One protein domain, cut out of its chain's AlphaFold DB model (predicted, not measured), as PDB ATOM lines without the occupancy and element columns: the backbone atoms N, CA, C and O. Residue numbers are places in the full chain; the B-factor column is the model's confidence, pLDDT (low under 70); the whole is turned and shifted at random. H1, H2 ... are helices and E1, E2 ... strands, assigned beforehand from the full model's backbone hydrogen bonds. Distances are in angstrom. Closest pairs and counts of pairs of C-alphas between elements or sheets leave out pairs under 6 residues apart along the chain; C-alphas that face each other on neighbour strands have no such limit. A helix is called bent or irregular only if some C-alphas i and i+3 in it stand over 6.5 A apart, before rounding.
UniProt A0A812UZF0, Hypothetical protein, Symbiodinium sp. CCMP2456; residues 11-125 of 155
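AT A GLANCE: This is residues 11 to 125 of the 155 residues of the protein "Hypothetical protein" of Symbiodinium sp. CCMP2456 (UniProt A0A812UZF0). Two small sheets of three short strands each, E5 E1 E8 and E4 E3 E6, make the body, and the two-stranded pair E2 and E7 lengthens it beyond one end. The long helix H2 covers E5 and part of E1 while slanting away from that sheet, and the small helix H1 sits on an arm at the far end from E7, where residues 75 to 80 stick out. The printed part has 115 residues, with eight named strands, E1 to E8, followed by H1 and H2; both three-stranded sheets are antiparallel, as is the pair E2 and E7, and the class is mixed, helices and strands. It is only just compact, close to loose, with a radius of gyration of the C-alphas of 15.7 A and spans of 42 by 36 by 25 A.

HOW THE PARTS SIT: Begin with E1, residues 11 to 16, the inner strand of its sheet. One neighbour is E8, residues 63 to 67, antiparallel at 161 degrees; look for N 14 and O 65, 3.1 A apart and within hydrogen-bond range. The other neighbour is E5, residues 44 to 46, antiparallel at 143 degrees, where N 13 and O 44 are within range at 2.9 A. After E1 comes E2, residues 19 to 21, whose antiparallel neighbour is E7, residues 57 to 59, at 151 degrees, with N 20 and O 58 within range at 2.8 A. E2 runs on into E3, residues 24 to 28, across a break of 2 residues, at 33 degrees. E3 forms a hairpin with E4, residues 33 to 37, antiparallel at 152 degrees, and N 26 and O 35 are within range at 2.9 A. E3 also has E6, residues 52 to 54, as antiparallel neighbour at 167 degrees, with N 25 and O 53 within range at 2.8 A. E6 runs on into E7 across a break of 2 residues, at 22 degrees. Between the two three-stranded sheets, the closest C-alphas of E3 and E5 are those of Leu 26 and Phe 46, 7.8 A apart, while E1 and E3 are apart. H1, residues 78 to 86, is on neither of these sheets. H2, residues 105 to 121, is on the sheet E5 E1 E8 at a height over the sheet of 7.7 A; it lies over E5 and E1 and stands up from the sheet at 49 degrees. The closest C-alphas of E5 and H2 are those of Ala 45 and Ala 112, 4.8 A apart. H2 only grazes the sheet E4 E3 E6, with its residues 105 to 109. H1 and H2 are apart. Every O i to N i+4 pair is within hydrogen-bond range in H1, and 11 of 13 are in H2.

IN THESE COORDINATES: Find C-alpha 11 at (39.890, 10.671, 2.492); from there E1 runs 16.6 A to C-alpha 16. E3 is 12.7 A long, E4 12.9 A and E8 13.4 A, while E2, E5, E6 and E7 have three residues each. H1 begins at C-alpha 78, at (22.478, 26.930, -1.078), and is 12.2 A long. H2 runs 25.0 A to C-alpha 121 at (45.453, 23.597, -10.222); it is neither bent nor irregular, but only just, with C-alphas 106 and 109 6.2 A apart.

THE WHOLE: The two C-alphas farthest apart are those of Gln 58 and Phe 78, at 43.4 A. The printed part has no cut. The link from H1 to H2, residues 87 to 104, is long. The mean pLDDT of the printed part is 76.3, and residues 92 to 125 of this model are under 70; H2 has a mean of 46.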
ATOM      1  N   SER A  11      39.276   9.806   1.500       85.31
ATOM      2  CA  SER A  11      39.890  10.671   2.492       85.31
ATOM      3  C   SER A  11      41.345  10.978   2.114       85.31
ATOM      4  O   SER A  11      42.066  10.151   1.544       85.31
ATOM      5  N   ARG A  12      41.816  12.184   2.436       84.00
ATOM      6  CA  ARG A  12      43.214  12.608   2.259       84.00
ATOM      7  C   ARG A  12      43.779  13.115   3.559       84.00
ATOM      8  O   ARG A  12      43.150  13.928   4.222       84.00
ATOM      9  N   MET A  13      44.992  12.694   3.888       89.62
ATOM     10  CA  MET A  13      45.596  12.999   5.178       89.62
ATOM     11  C   MET A  13      47.057  13.404   5.051       89.62
ATOM     12  O   MET A  13      47.804  12.846   4.251       89.62
ATOM     13  N   VAL A  14      47.468  14.327   5.915       89.69
ATOM     14  CA  VAL A  14      48.868  14.550   6.284       89.69
ATOM     15  C   VAL A  14      48.961  14.726   7.795       89.69
ATOM     16  O   VAL A  14      48.092  15.345   8.413       89.69
ATOM     17  N   ALA A  15      50.019  14.193   8.395       93.69
ATOM     18  CA  ALA A  15      50.384  14.462   9.775       93.69
ATOM     19  C   ALA A  15      51.597  15.399   9.832       93.69
ATOM     20  O   ALA A  15      52.557  15.247   9.079       93.69
ATOM     21  N   LEU A  16      51.554  16.370  10.736       92.69
ATOM     22  CA  LEU A  16      52.554  17.418  10.925       92.69
ATOM     23  C   LEU A  16      52.996  17.455  12.393       92.69
ATOM     24  O   LEU A  16      52.289  16.966  13.276       92.69
ATOM     25  N   GLY A  17      54.138  18.086  12.652       92.31
ATOM     26  CA  GLY A  17      54.690  18.257  13.996       92.31
ATOM     27  C   GLY A  17      55.912  17.384  14.271       92.31
ATOM     28  O   GLY A  17      56.351  16.598  13.422       92.31
ATOM     29  N   ASN A  18      56.467  17.556  15.469       91.62
ATOM     30  CA  ASN A  18      57.638  16.821  15.929       91.62
ATOM     31  C   ASN A  18      57.224  15.547  16.675       91.62
ATOM     32  O   ASN A  18      57.096  15.524  17.904       91.62
ATOM     33  N   PHE A  19      57.008  14.487  15.901       95.88
ATOM     34  CA  PHE A  19      56.710  13.158  16.409       95.88
ATOM     35  C   PHE A  19      57.518  12.086  15.678       95.88
ATOM     36  O   PHE A  19      58.033  12.297  14.585       95.88
ATOM     37  N   SER A  20      57.603  10.919  16.300       95.62
ATOM     38  CA  SER A  20      58.020   9.661  15.695       95.62
ATOM     39  C   SER A  20      56.887   8.644  15.833       95.62
ATOM     40  O   SER A  20      55.962   8.824  16.638       95.62
ATOM     41  N   ARG A  21      56.943   7.568  15.040       95.94
ATOM     42  CA  ARG A  21      55.834   6.608  14.897       95.94
ATOM     43  C   ARG A  21      54.581   7.324  14.374       95.94
ATOM     44  O   ARG A  21      54.692   8.061  13.400       95.94
ATOM     45  N   GLY A  22      53.395   7.112  14.952       95.75
ATOM     46  CA  GLY A  22      52.194   7.865  14.566       95.75
ATOM     47  C   GLY A  22      51.727   7.636  13.126       95.75
ATOM     48  O   GLY A  22      51.031   8.492  12.563       95.75
ATOM     49  N   ARG A  23      52.143   6.514  12.529       96.19
ATOM     50  CA  ARG A  23      51.794   6.078  11.172       96.19
ATOM     51  C   ARG A  23      50.317   5.688  11.099       96.19
ATOM     52  O   ARG A  23      49.672   5.479  12.125       96.19
ATOM     53  N   LEU A  24      49.775   5.582   9.892       95.94
ATOM     54  CA  LEU A  24      48.394   5.153   9.690       95.94
ATOM     55  C   LEU A  24      48.353   3.665   9.338       95.94
ATOM     56  O   LEU A  24      48.950   3.242   8.352       95.94
ATOM     57  N   TRP A  25      47.648   2.877  10.145       96.00
ATOM     58  CA  TRP A  25      47.263   1.516   9.793       96.00
ATOM     59  C   TRP A  25      46.028   1.562   8.904       96.00
ATOM     60  O   TRP A  25      45.008   2.116   9.317       96.00
ATOM     61  N   LEU A  26      46.123   0.943   7.731       92.62
ATOM     62  CA  LEU A  26      45.039   0.788   6.769       92.62
ATOM     63  C   LEU A  26      44.771  -0.699   6.547       92.62
ATOM     64  O   LEU A  26      45.691  -1.443   6.189       92.62
ATOM     65  N   HIS A  27      43.528  -1.119   6.745       90.94
ATOM     66  CA  HIS A  27      43.039  -2.428   6.324       90.94
ATOM     67  C   HIS A  27      42.621  -2.358   4.860       90.94
ATOM     68  O   HIS A  27      42.097  -1.339   4.424       90.94
ATOM     69  N   ALA A  28      42.881  -3.421   4.109       85.69
ATOM     70  CA  ALA A  28      42.356  -3.627   2.769       85.69
ATOM     71  C   ALA A  28      41.438  -4.849   2.809       85.69
ATOM     72  O   ALA A  28      41.899  -5.983   2.956       85.69
ATOM     73  N   SER A  29      40.133  -4.628   2.678       80.69
ATOM     74  CA  SER A  29      39.122  -5.671   2.878       80.69
ATOM     75  C   SER A  29      39.207  -6.747   1.799       80.69
ATOM     76  O   SER A  29      39.087  -7.934   2.090       80.69
ATOM     77  N   LYS A  30      39.508  -6.341   0.555       78.69
ATOM     78  CA  LYS A  30      39.594  -7.223  -0.623       78.69
ATOM     79  C   LYS A  30      40.557  -8.397  -0.438       78.69
ATOM     80  O   LYS A  30      40.293  -9.488  -0.931       78.69
ATOM     81  N   ASN A  31      41.687  -8.166   0.222       83.25
ATOM     82  CA  ASN A  31      42.718  -9.178   0.457       83.25
ATOM     83  C   ASN A  31      42.931  -9.468   1.950       83.25
ATOM     84  O   ASN A  31      43.833 -10.225   2.296       83.25
ATOM     85  N   ASN A  32      42.112  -8.870   2.819       85.88
ATOM     86  CA  ASN A  32      42.195  -8.958   4.270       85.88
ATOM     87  C   ASN A  32      43.606  -8.693   4.831       85.88
ATOM     88  O   ASN A  32      44.108  -9.431   5.679       85.88
ATOM     89  N   THR A  33      44.272  -7.644   4.346       88.06
ATOM     90  CA  THR A  33      45.634  -7.296   4.783       88.06
ATOM     91  C   THR A  33      45.671  -5.967   5.520       88.06
ATOM     92  O   THR A  33      44.863  -5.075   5.274       88.06
ATOM     93  N   TRP A  34      46.636  -5.828   6.428       92.50
ATOM     94  CA  TRP A  34      46.943  -4.570   7.098       92.50
ATOM     95  C   TRP A  34      48.256  -4.009   6.570       92.50
ATOM     96  O   TRP A  34      49.259  -4.716   6.490       92.50
ATOM     97  N   SER A  35      48.255  -2.719   6.259       91.31
ATOM     98  CA  SER A  35      49.439  -1.979   5.825       91.31
ATOM     99  C   SER A  35      49.670  -0.782   6.735       91.31
ATOM    100  O   SER A  35      48.724  -0.185   7.256       91.31
ATOM    101  N   LEU A  36      50.939  -0.445   6.947       93.75
ATOM    102  CA  LEU A  36      51.346   0.681   7.773       93.75
ATOM    103  C   LEU A  36      51.969   1.754   6.890       93.75
ATOM    104  O   LEU A  36      52.980   1.514   6.235       93.75
ATOM    105  N   VAL A  37      51.369   2.941   6.883       91.38
ATOM    106  CA  VAL A  37      51.725   4.018   5.956       91.38
ATOM    107  C   VAL A  37      52.286   5.213   6.718       91.38
ATOM    108  O   VAL A  37      51.706   5.673   7.705       91.38
ATOM    109  N   ASN A  38      53.425   5.735   6.256       91.12
ATOM    110  CA  ASN A  38      53.968   6.980   6.783       91.12
ATOM    111  C   ASN A  38      53.121   8.173   6.325       91.12
ATOM    112  O   ASN A  38      52.914   8.374   5.132       91.12
ATOM    113  N   VAL A  39      52.672   8.969   7.291       92.44
ATOM    114  CA  VAL A  39      51.854  10.167   7.073       92.44
ATOM    115  C   VAL A  39      52.561  11.446   7.517       92.44
ATOM    116  O   VAL A  39      52.029  12.537   7.329       92.44
ATOM    117  N   GLN A  40      53.756  11.346   8.110       93.62
ATOM    118  CA  GLN A  40      54.490  12.512   8.585       93.62
ATOM    119  C   GLN A  40      55.051  13.306   7.408       93.62
ATOM    120  O   GLN A  40      55.816  12.779   6.598       93.62
ATOM    121  N   ASN A  41      54.652  14.576   7.313       88.19
ATOM    122  CA  ASN A  41      55.019  15.501   6.237       88.19
ATOM    123  C   ASN A  41      54.788  14.921   4.829       88.19
ATOM    124  O   ASN A  41      55.418  15.340   3.860       88.19
ATOM    125  N   THR A  42      53.886  13.942   4.722       82.56
ATOM    126  CA  THR A  42      53.628  13.174   3.508       82.56
ATOM    127  C   THR A  42      52.127  13.034   3.339       82.56
ATOM    128  O   THR A  42      51.453  12.439   4.178       82.56
ATOM    129  N   TRP A  43      51.605  13.597   2.251       80.88
ATOM    130  CA  TRP A  43      50.208  13.423   1.880       80.88
ATOM    131  C   TRP A  43      49.932  11.989   1.446       80.88
ATOM    132  O   TRP A  43      50.662  11.428   0.626       80.88
ATOM    133  N   ILE A  44      48.827  11.444   1.940       82.31
ATOM    134  CA  ILE A  44      48.284  10.154   1.527       82.31
ATOM    135  C   ILE A  44      46.803  10.290   1.170       82.31
ATOM    136  O   ILE A  44      46.129  11.220   1.615       82.31
ATOM    137  N   ALA A  45      46.305   9.344   0.381       82.44
ATOM    138  CA  ALA A  45      44.888   9.133   0.142       82.44
ATOM    139  C   ALA A  45      44.523   7.737   0.651       82.44
ATOM    140  O   ALA A  45      45.330   6.812   0.553       82.44
ATOM    141  N   PHE A  46      43.333   7.574   1.208       84.75
ATOM    142  CA  PHE A  46      42.831   6.285   1.664       84.75
ATOM    143  C   PHE A  46      41.305   6.264   1.597       84.75
ATOM    144  O   PHE A  46      40.669   7.314   1.539       84.75
ATOM    145  N   ASP A  47      40.726   5.068   1.576       84.75
ATOM    146  CA  ASP A  47      39.283   4.912   1.724       84.75
ATOM    147  C   ASP A  47      38.948   4.919   3.222       84.75
ATOM    148  O   ASP A  47      39.310   3.984   3.940       84.75
ATOM    149  N   GLY A  48      38.306   5.989   3.701       88.56
ATOM    150  CA  GLY A  48      37.900   6.113   5.104       88.56
ATOM    151  C   GLY A  48      36.861   5.070   5.512       88.56
ATOM    152  O   GLY A  48      36.769   4.713   6.687       88.56
ATOM    153  N   ARG A  49      36.141   4.487   4.545       86.31
ATOM    154  CA  ARG A  49      35.136   3.442   4.775       86.31
ATOM    155  C   ARG A  49      35.769   2.087   5.113       86.31
ATOM    156  O   ARG A  49      35.080   1.224   5.650       86.31
ATOM    157  N   GLU A  50      37.063   1.890   4.841       89.44
ATOM    158  CA  GLU A  50      37.814   0.715   5.303       89.44
ATOM    159  C   GLU A  50      38.372   0.920   6.720       89.44
ATOM    160  O   GLU A  50      38.613   2.045   7.169       89.44
ATOM    161  N   PHE A  51      38.600  -0.178   7.455       94.31
ATOM    162  CA  PHE A  51      39.116  -0.084   8.819       94.31
ATOM    163  C   PHE A  51      40.486   0.583   8.855       94.31
ATOM    164  O   PHE A  51      41.433   0.176   8.181       94.31
ATOM    165  N   HIS A  52      40.626   1.564   9.737       95.44
ATOM    166  CA  HIS A  52      41.895   2.237   9.928       95.44
ATOM    167  C   HIS A  52      42.092   2.716  11.370       95.44
ATOM    168  O   HIS A  52      41.169   2.801  12.199       95.44
ATOM    169  N   ARG A  53      43.358   2.963  11.720       96.75
ATOM    170  CA  ARG A  53      43.747   3.515  13.025       96.75
ATOM    171  C   ARG A  53      45.096   4.216  12.958       96.75
ATOM    172  O   ARG A  53      45.996   3.794  12.241       96.75
ATOM    173  N   THR A  54      45.261   5.240  13.781       97.00
ATOM    174  CA  THR A  54      46.575   5.838  14.027       97.00
ATOM    175  C   THR A  54      47.381   4.923  14.957       97.00
ATOM    176  O   THR A  54      46.865   4.471  15.978       97.00
ATOM    177  N   GLU A  55      48.623   4.609  14.585       97.00
ATOM    178  CA  GLU A  55      49.614   4.002  15.479       97.00
ATOM    179  C   GLU A  55      49.883   4.948  16.655       97.00
ATOM    180  O   GLU A  55      49.920   6.164  16.466       97.00
ATOM    181  N   GLU A  56      50.126   4.414  17.852       96.81
ATOM    182  CA  GLU A  56      50.655   5.230  18.945       96.81
ATOM    183  C   GLU A  56      51.887   6.023  18.485       96.81
ATOM    184  O   GLU A  56      52.740   5.533  17.730       96.81
ATOM    185  N   TRP A  57      51.957   7.280  18.917       97.00
ATOM    186  CA  TRP A  57      53.038   8.190  18.565       97.00
ATOM    187  C   TRP A  57      53.815   8.609  19.805       97.00
ATOM    188  O   TRP A  57      53.319   8.551  20.928       97.00
ATOM    189  N   GLN A  58      55.045   9.053  19.576       97.38
ATOM    190  CA  GLN A  58      55.902   9.638  20.600       97.38
ATOM    191  C   GLN A  58      56.393  10.990  20.102       97.38
ATOM    192  O   GLN A  58      56.713  11.129  18.924       97.38
ATOM    193  N   GLY A  59      56.466  11.985  20.979       94.94
ATOM    194  CA  GLY A  59      56.953  13.317  20.627       94.94
ATOM    195  C   GLY A  59      56.202  14.422  21.348       94.94
ATOM    196  O   GLY A  59      55.343  14.161  22.190       94.94
ATOM    197  N   LEU A  60      56.545  15.660  21.005       94.25
ATOM    198  CA  LEU A  60      55.961  16.847  21.626       94.25
ATOM    199  C   LEU A  60      54.545  17.103  21.106       94.25
ATOM    200  O   LEU A  60      53.652  17.452  21.873       94.25
ATOM    201  N   GLU A  61      54.343  16.915  19.802       93.50
ATOM    202  CA  GLU A  61      53.098  17.266  19.130       93.50
ATOM    203  C   GLU A  61      52.895  16.460  17.843       93.50
ATOM    204  O   GLU A  61      53.834  16.178  17.095       93.50
ATOM    205  N   ARG A  62      51.634  16.114  17.575       95.50
ATOM    206  CA  ARG A  62      51.188  15.504  16.323       95.50
ATOM    207  C   ARG A  62      49.856  16.125  15.936       95.50
ATOM    208  O   ARG A  62      48.849  15.914  16.605       95.50
ATOM    209  N   TYR A  63      49.857  16.847  14.829       94.62
ATOM    210  CA  TYR A  63      48.655  17.391  14.212       94.62
ATOM    211  C   TYR A  63      48.334  16.579  12.968       94.62
ATOM    212  O   TYR A  63      49.244  16.130  12.277       94.62
ATOM    213  N   SER A  64      47.058  16.403  12.650       92.62
ATOM    214  CA  SER A  64      46.647  15.811  11.380       92.62
ATOM    215  C   SER A  64      45.614  16.684  10.702       92.62
ATOM    216  O   SER A  64      44.664  17.128  11.342       92.62
ATOM    217  N   LEU A  65      45.795  16.891   9.404       91.19
ATOM    218  CA  LEU A  65      44.774  17.455   8.539       91.19
ATOM    219  C   LEU A  65      44.179  16.302   7.743       91.19
ATOM    220  O   LEU A  65      44.929  15.572   7.093       91.19
ATOM    221  N   VAL A  66      42.862  16.141   7.820       90.19
ATOM    222  CA  VAL A  66      42.112  15.138   7.063       90.19
ATOM    223  C   VAL A  66      41.043  15.863   6.258       90.19
ATOM    224  O   VAL A  66      40.278  16.646   6.814       90.19
ATOM    225  N   PHE A  67      41.034  15.635   4.950       84.62
ATOM    226  CA  PHE A  67      40.061  16.179   4.010       84.62
ATOM    227  C   PHE A  67      39.249  15.023   3.453       84.62
ATOM    228  O   PHE A  67      39.825  14.085   2.904       84.62
ATOM    229  N   PHE A  68      37.937  15.116   3.581       83.50
ATOM    230  CA  PHE A  68      36.983  14.118   3.127       83.50
ATOM    231  C   PHE A  68      35.722  14.837   2.656       83.50
ATOM    232  O   PHE A  68      35.486  15.995   3.013       83.50
ATOM    233  N   THR A  69      34.918  14.147   1.861       79.31
ATOM    234  CA  THR A  69      33.586  14.612   1.489       79.31
ATOM    235  C   THR A  69      32.584  13.749   2.233       79.31
ATOM    236  O   THR A  69      32.707  12.533   2.238       79.31
ATOM    237  N   ASN A  70      31.609  14.361   2.899       83.06
ATOM    238  CA  ASN A  70      30.531  13.617   3.545       83.06
ATOM    239  C   ASN A  70      29.448  13.280   2.511       83.06
ATOM    240  O   ASN A  70      29.139  14.133   1.690       83.06
ATOM    241  N   HIS A  71      28.832  12.100   2.569       76.44
ATOM    242  CA  HIS A  71      27.749  11.687   1.666       76.44
ATOM    243  C   HIS A  71      26.505  12.587   1.660       76.44
ATOM    244  O   HIS A  71      25.762  12.535   0.692       76.44
ATOM    245  N   LEU A  72      26.295  13.417   2.685       79.94
ATOM    246  CA  LEU A  72      25.197  14.391   2.751       79.94
ATOM    247  C   LEU A  72      25.577  15.751   2.147       79.94
ATOM    248  O   LEU A  72      24.950  16.762   2.465       79.94
ATOM    249  N   TRP A  73      26.650  15.830   1.354       79.06
ATOM    250  CA  TRP A  73      27.113  17.099   0.784       79.06
ATOM    251  C   TRP A  73      26.046  17.760  -0.101       79.06
ATOM    252  O   TRP A  73      25.946  18.984  -0.131       79.06
ATOM    253  N   ASP A  74      25.230  16.954  -0.774       77.81
ATOM    254  CA  ASP A  74      24.123  17.368  -1.636       77.81
ATOM    255  C   ASP A  74      22.901  17.863  -0.845       77.81
ATOM    256  O   ASP A  74      22.073  18.602  -1.374       77.81
ATOM    257  N   GLN A  75      22.817  17.519   0.442       83.00
ATOM    258  CA  GLN A  75      21.777  17.993   1.357       83.00
ATOM    259  C   GLN A  75      22.104  19.358   1.970       83.00
ATOM    260  O   GLN A  75      21.267  19.944   2.664       83.00
ATOM    261  N   LEU A  76      23.309  19.889   1.738       83.81
ATOM    262  CA  LEU A  76      23.661  21.229   2.186       83.81
ATOM    263  C   LEU A  76      22.912  22.267   1.340       83.81
ATOM    264  O   LEU A  76      23.105  22.358   0.128       83.81
ATOM    265  N   GLY A  77      22.072  23.076   1.990       86.56
ATOM    266  CA  GLY A  77      21.332  24.153   1.330       86.56
ATOM    267  C   GLY A  77      22.249  25.218   0.717       86.56
ATOM    268  O   GLY A  77      23.390  25.383   1.149       86.56
ATOM    269  N   PHE A  78      21.725  25.963  -0.263       87.19
ATOM    270  CA  PHE A  78      22.478  26.930  -1.078       87.19
ATOM    271  C   PHE A  78      23.345  27.904  -0.268       87.19
ATOM    272  O   PHE A  78      24.505  28.094  -0.610       87.19
ATOM    273  N   GLU A  79      22.843  28.427   0.854       88.81
ATOM    274  CA  GLU A  79      23.605  29.330   1.731       88.81
ATOM    275  C   GLU A  79      24.912  28.695   2.238       88.81
ATOM    276  O   GLU A  79      25.973  29.317   2.200       88.81
ATOM    277  N   GLY A  80      24.863  27.431   2.670       86.06
ATOM    278  CA  GLY A  80      26.055  26.708   3.111       86.06
ATOM    279  C   GLY A  80      27.019  26.424   1.958       86.06
ATOM    280  O   GLY A  80      28.236  26.458   2.148       86.06
ATOM    281  N   GLN A  81      26.491  26.188   0.754       84.25
ATOM    282  CA  GLN A  81      27.319  26.013  -0.440       84.25
ATOM    283  C   GLN A  81      28.065  27.301  -0.789       84.25
ATOM    284  O   GLN A  81      29.260  27.257  -1.071       84.25
ATOM    285  N   ASP A  82      27.378  28.441  -0.746       86.81
ATOM    286  CA  ASP A  82      27.951  29.741  -1.084       86.81
ATOM    287  C   ASP A  82      29.023  30.151  -0.074       86.81
ATOM    288  O   ASP A  82      30.126  30.512  -0.478       86.81
ATOM    289  N   GLN A  83      28.784  29.953   1.228       85.25
ATOM    290  CA  GLN A  83      29.803  30.170   2.264       85.25
ATOM    291  C   GLN A  83      31.067  29.327   2.026       85.25
ATOM    292  O   GLN A  83      32.191  29.804   2.196       85.25
ATOM    293  N   LEU A  84      30.914  28.063   1.619       79.75
ATOM    294  CA  LEU A  84      32.054  27.196   1.311       79.75
ATOM    295  C   LEU A  84      32.792  27.651   0.044       79.75
ATOM    296  O   LEU A  84      34.026  27.695   0.045       79.75
ATOM    297  N   LYS A  85      32.062  28.051  -1.001       80.19
ATOM    298  CA  LYS A  85      32.642  28.602  -2.235       80.19
ATOM    299  C   LYS A  85      33.399  29.906  -1.974       80.19
ATOM    300  O   LYS A  85      34.513  30.058  -2.467       80.19
ATOM    301  N   GLU A  86      32.859  30.806  -1.151       84.00
ATOM    302  CA  GLU A  86      33.522  32.051  -0.732       84.00
ATOM    303  C   GLU A  86      34.832  31.790   0.023       84.00
ATOM    304  O   GLU A  86      35.816  32.518  -0.131       84.00
ATOM    305  N   LEU A  87      34.882  30.711   0.808       79.50
ATOM    306  CA  LEU A  87      36.101  30.252   1.476       79.50
ATOM    307  C   LEU A  87      37.102  29.570   0.524       79.50
ATOM    308  O   LEU A  87      38.206  29.214   0.949       79.50
ATOM    309  N   GLY A  88      36.748  29.419  -0.755       76.06
ATOM    310  CA  GLY A  88      37.571  28.808  -1.793       76.06
ATOM    311  C   GLY A  88      37.486  27.284  -1.835       76.06
ATOM    312  O   GLY A  88      38.379  26.653  -2.403       76.06
ATOM    313  N   PHE A  89      36.464  26.675  -1.222       72.75
ATOM    314  CA  PHE A  89      36.221  25.244  -1.374       72.75
ATOM    315  C   PHE A  89      35.472  24.976  -2.683       72.75
ATOM    316  O   PHE A  89      34.430  25.589  -2.927       72.75
ATOM    317  N   PRO A  90      35.969  24.057  -3.527       71.00
ATOM    318  CA  PRO A  90      35.241  23.665  -4.720       71.00
ATOM    319  C   PRO A  90      33.975  22.902  -4.336       71.00
ATOM    320  O   PRO A  90      33.967  22.130  -3.373       71.00
ATOM    321  N   TRP A  91      32.918  23.096  -5.119       74.38
ATOM    322  CA  TRP A  91      31.722  22.270  -5.020       74.38
ATOM    323  C   TRP A  91      31.924  21.001  -5.859       74.38
ATOM    324  O   TRP A  91      32.403  21.114  -6.989       74.38
ATOM    325  N   PRO A  92      31.631  19.797  -5.344       68.94
ATOM    326  CA  PRO A  92      31.786  18.576  -6.128       68.94
ATOM    327  C   PRO A  92      30.803  18.567  -7.315       68.94
ATOM    328  O   PRO A  92      29.603  18.755  -7.136       68.94
ATOM    329  N   GLU A  93      31.323  18.370  -8.532       62.59
ATOM    330  CA  GLU A  93      30.530  18.341  -9.779       62.59
ATOM    331  C   GLU A  93      30.170  16.917 -10.235       62.59
ATOM    332  O   GLU A  93      29.206  16.728 -10.972       62.59
ATOM    333  N   THR A  94      30.938  15.908  -9.810       54.97
ATOM    334  CA  THR A  94      30.762  14.500 -10.203       54.97
ATOM    335  C   THR A  94      30.762  13.585  -8.987       54.97
ATOM    336  O   THR A  94      31.478  13.838  -8.014       54.97
ATOM    337  N   GLU A  95      30.014  12.485  -9.069       53.78
ATOM    338  CA  GLU A  95      30.067  11.414  -8.074       53.78
ATOM    339  C   GLU A  95      31.452  10.734  -8.013       53.78
ATOM    340  O   GLU A  95      32.257  10.787  -8.944       53.78
ATOM    341  N   ASP A  96      31.713  10.129  -6.856       51.47
ATOM    342  CA  ASP A  96      32.901   9.385  -6.419       51.47
ATOM    343  C   ASP A  96      33.693   8.654  -7.538       51.47
ATOM    344  O   ASP A  96      33.365   7.532  -7.917       51.47
ATOM    345  N   VAL A  97      34.813   9.236  -8.001       48.25
ATOM    346  CA  VAL A  97      35.747   8.589  -8.959       48.25
ATOM    347  C   VAL A  97      36.638   7.505  -8.328       48.25
ATOM    348  O   VAL A  97      37.498   6.940  -9.001       48.25
ATOM    349  N   PHE A  98      36.504   7.225  -7.029       50.19
ATOM    350  CA  PHE A  98      37.345   6.252  -6.319       50.19
ATOM    351  C   PHE A  98      36.786   4.830  -6.351       50.19
ATOM    352  O   PHE A  98      37.519   3.883  -6.067       50.19
ATOM    353  N   ARG A  99      35.499   4.663  -6.688       45.59
ATOM    354  CA  ARG A  99      34.831   3.353  -6.694       45.59
ATOM    355  C   ARG A  99      35.372   2.382  -7.740       45.59
ATOM    356  O   ARG A  99      35.263   1.177  -7.526       45.59
ATOM    357  N   GLU A 100      35.964   2.869  -8.827       45.75
ATOM    358  CA  GLU A 100      36.390   1.990  -9.922       45.75
ATOM    359  C   GLU A 100      37.784   1.385  -9.702       45.75
ATOM    360  O   GLU A 100      38.015   0.244 -10.096       45.75
ATOM    361  N   GLU A 101      38.685   2.053  -8.970       47.72
ATOM    362  CA  GLU A 101      40.010   1.513  -8.645       47.72
ATOM    363  C   GLU A 101      40.524   2.073  -7.309       47.72
ATOM    364  O   GLU A 101      41.141   3.137  -7.271       47.72
ATOM    365  N   ILE A 102      40.342   1.351  -6.193       51.75
ATOM    366  CA  ILE A 102      41.123   1.641  -4.978       51.75
ATOM    367  C   ILE A 102      42.582   1.301  -5.310       51.75
ATOM    368  O   ILE A 102      42.897   0.118  -5.493       51.75
ATOM    369  N   PRO A 103      43.501   2.279  -5.374       50.59
ATOM    370  CA  PRO A 103      44.871   1.981  -5.731       50.59
ATOM    371  C   PRO A 103      45.512   1.131  -4.627       50.59
ATOM    372  O   PRO A 103      45.275   1.351  -3.429       50.59
ATOM    373  N   TRP A 104      46.342   0.165  -5.024       49.22
ATOM    374  CA  TRP A 104      47.156  -0.627  -4.097       49.22
ATOM    375  C   TRP A 104      47.975   0.288  -3.161       49.22
ATOM    376  O   TRP A 104      48.247   1.430  -3.534       49.22
ATOM    377  N   PRO A 105      48.383  -0.168  -1.959       45.78
ATOM    378  CA  PRO A 105      49.016   0.672  -0.936       45.78
ATOM    379  C   PRO A 105      50.137   1.602  -1.435       45.78
ATOM    380  O   PRO A 105      50.164   2.772  -1.055       45.78
ATOM    381  N   ASP A 106      50.987   1.144  -2.355       45.81
ATOM    382  CA  ASP A 106      52.060   1.962  -2.940       45.81
ATOM    383  C   ASP A 106      51.526   3.077  -3.861       45.81
ATOM    384  O   ASP A 106      52.055   4.188  -3.905       45.81
ATOM    385  N   TYR A 107      50.400   2.838  -4.533       51.47
ATOM    386  CA  TYR A 107      49.720   3.814  -5.384       51.47
ATOM    387  C   TYR A 107      48.893   4.835  -4.594       51.47
ATOM    388  O   TYR A 107      48.579   5.897  -5.130       51.47
ATOM    389  N   ARG A 108      48.575   4.582  -3.317       54.94
ATOM    390  CA  ARG A 108      47.820   5.516  -2.457       54.94
ATOM    391  C   ARG A 108      48.574   6.830  -2.208       54.94
ATOM    392  O   ARG A 108      47.962   7.898  -2.157       54.94
ATOM    393  N   GLN A 109      49.909   6.782  -2.153       50.94
ATOM    394  CA  GLN A 109      50.759   7.981  -2.116       50.94
ATOM    395  C   GLN A 109      50.734   8.743  -3.454       50.94
ATOM    396  O   GLN A 109      50.695   9.974  -3.488       50.94
ATOM    397  N   HIS A 110      50.717   8.023  -4.581       45.78
ATOM    398  CA  HIS A 110      50.651   8.619  -5.918       45.78
ATOM    399  C   HIS A 110      49.276   9.228  -6.229       45.78
ATOM    400  O   HIS A 110      49.213  10.310  -6.818       45.78
ATOM    401  N   ALA A 111      48.192   8.588  -5.788       49.09
ATOM    402  CA  ALA A 111      46.831   9.106  -5.881       49.09
ATOM    403  C   ALA A 111      46.695  10.420  -5.100       49.09
ATOM    404  O   ALA A 111      46.222  11.409  -5.652       49.09
ATOM    405  N   ALA A 112      47.244  10.488  -3.881       50.75
ATOM    406  CA  ALA A 112      47.306  11.728  -3.107       50.75
ATOM    407  C   ALA A 112      48.002  12.865  -3.873       50.75
ATOM    408  O   ALA A 112      47.496  13.985  -3.912       50.75
ATOM    409  N   ARG A 113      49.131  12.577  -4.537       44.25
ATOM    410  CA  ARG A 113      49.875  13.564  -5.341       44.25
ATOM    411  C   ARG A 113      49.110  14.019  -6.585       44.25
ATOM    412  O   ARG A 113      49.111  15.213  -6.877       44.25
ATOM    413  N   ARG A 114      48.454  13.108  -7.316       43.28
ATOM    414  CA  ARG A 114      47.645  13.453  -8.505       43.28
ATOM    415  C   ARG A 114      46.467  14.341  -8.132       43.28
ATOM    416  O   ARG A 114      46.240  15.368  -8.766       43.28
ATOM    417  N   SER A 115      45.783  14.006  -7.051       45.97
ATOM    418  CA  SER A 115      44.622  14.762  -6.612       45.97
ATOM    419  C   SER A 115      45.005  16.045  -5.851       45.97
ATOM    420  O   SER A 115      44.229  17.000  -5.818       45.97
ATOM    421  N   TRP A 116      46.208  16.127  -5.267       43.72
ATOM    422  CA  TRP A 116      46.791  17.379  -4.765       43.72
ATOM    423  C   TRP A 116      47.174  18.321  -5.905       43.72
ATOM    424  O   TRP A 116      46.922  19.514  -5.809       43.72
ATOM    425  N   ARG A 117      47.702  17.793  -7.018       42.00
ATOM    426  CA  ARG A 117      47.912  18.582  -8.237       42.00
ATOM    427  C   ARG A 117      46.592  19.191  -8.715       42.00
ATOM    428  O   ARG A 117      46.591  20.340  -9.120       42.00
ATOM    429  N   TRP A 118      45.472  18.480  -8.576       41.19
ATOM    430  CA  TRP A 118      44.131  19.018  -8.839       41.19
ATOM    431  C   TRP A 118      43.739  20.159  -7.871       41.19
ATOM    432  O   TRP A 118      43.357  21.230  -8.330       41.19
ATOM    433  N   LEU A 119      43.956  20.009  -6.555       43.72
ATOM    434  CA  LEU A 119      43.773  21.093  -5.560       43.72
ATOM    435  C   LEU A 119      44.699  22.304  -5.795       43.72
ATOM    436  O   LEU A 119      44.312  23.443  -5.548       43.72
ATOM    437  N   GLN A 120      45.923  22.077  -6.279       44.94
ATOM    438  CA  GLN A 120      46.864  23.135  -6.656       44.94
ATOM    439  C   GLN A 120      46.474  23.822  -7.972       44.94
ATOM    440  O   GLN A 120      46.706  25.020  -8.118       44.94
ATOM    441  N   LEU A 121      45.894  23.082  -8.923       42.66
ATOM    442  CA  LEU A 121      45.453  23.597 -10.222       42.66
ATOM    443  C   LEU A 121      44.153  24.411 -10.124       42.66
ATOM    444  O   LEU A 121      43.953  25.297 -10.948       42.66
ATOM    445  N   GLN A 122      43.321  24.192  -9.102       42.22
ATOM    446  CA  GLN A 122      42.097  24.974  -8.870       42.22
ATOM    447  C   GLN A 122      42.302  26.303  -8.116       42.22
ATOM    448  O   GLN A 122      41.340  26.900  -7.652       42.22
ATOM    449  N   GLN A 123      43.535  26.815  -8.019       44.28
ATOM    450  CA  GLN A 123      43.821  28.122  -7.405       44.28
ATOM    451  C   GLN A 123      43.249  28.288  -5.983       44.28
ATOM    452  O   GLN A 123      42.693  29.337  -5.657       44.28
ATOM    453  N   ALA A 124      43.426  27.301  -5.094       46.00
ATOM    454  CA  ALA A 124      43.241  27.573  -3.668       46.00
ATOM    455  C   ALA A 124      44.069  28.829  -3.310       46.00
ATOM    456  O   ALA A 124      45.259  28.869  -3.661       46.00
ATOM    457  N   PRO A 125      43.479  29.863  -2.671       46.78
ATOM    458  CA  PRO A 125      44.153  31.138  -2.475       46.78
ATOM    459  C   PRO A 125      45.524  30.903  -1.852       46.78
ATOM    460  O   PRO A 125      45.635  30.185  -0.850       46.78
TER     461      PRO A 125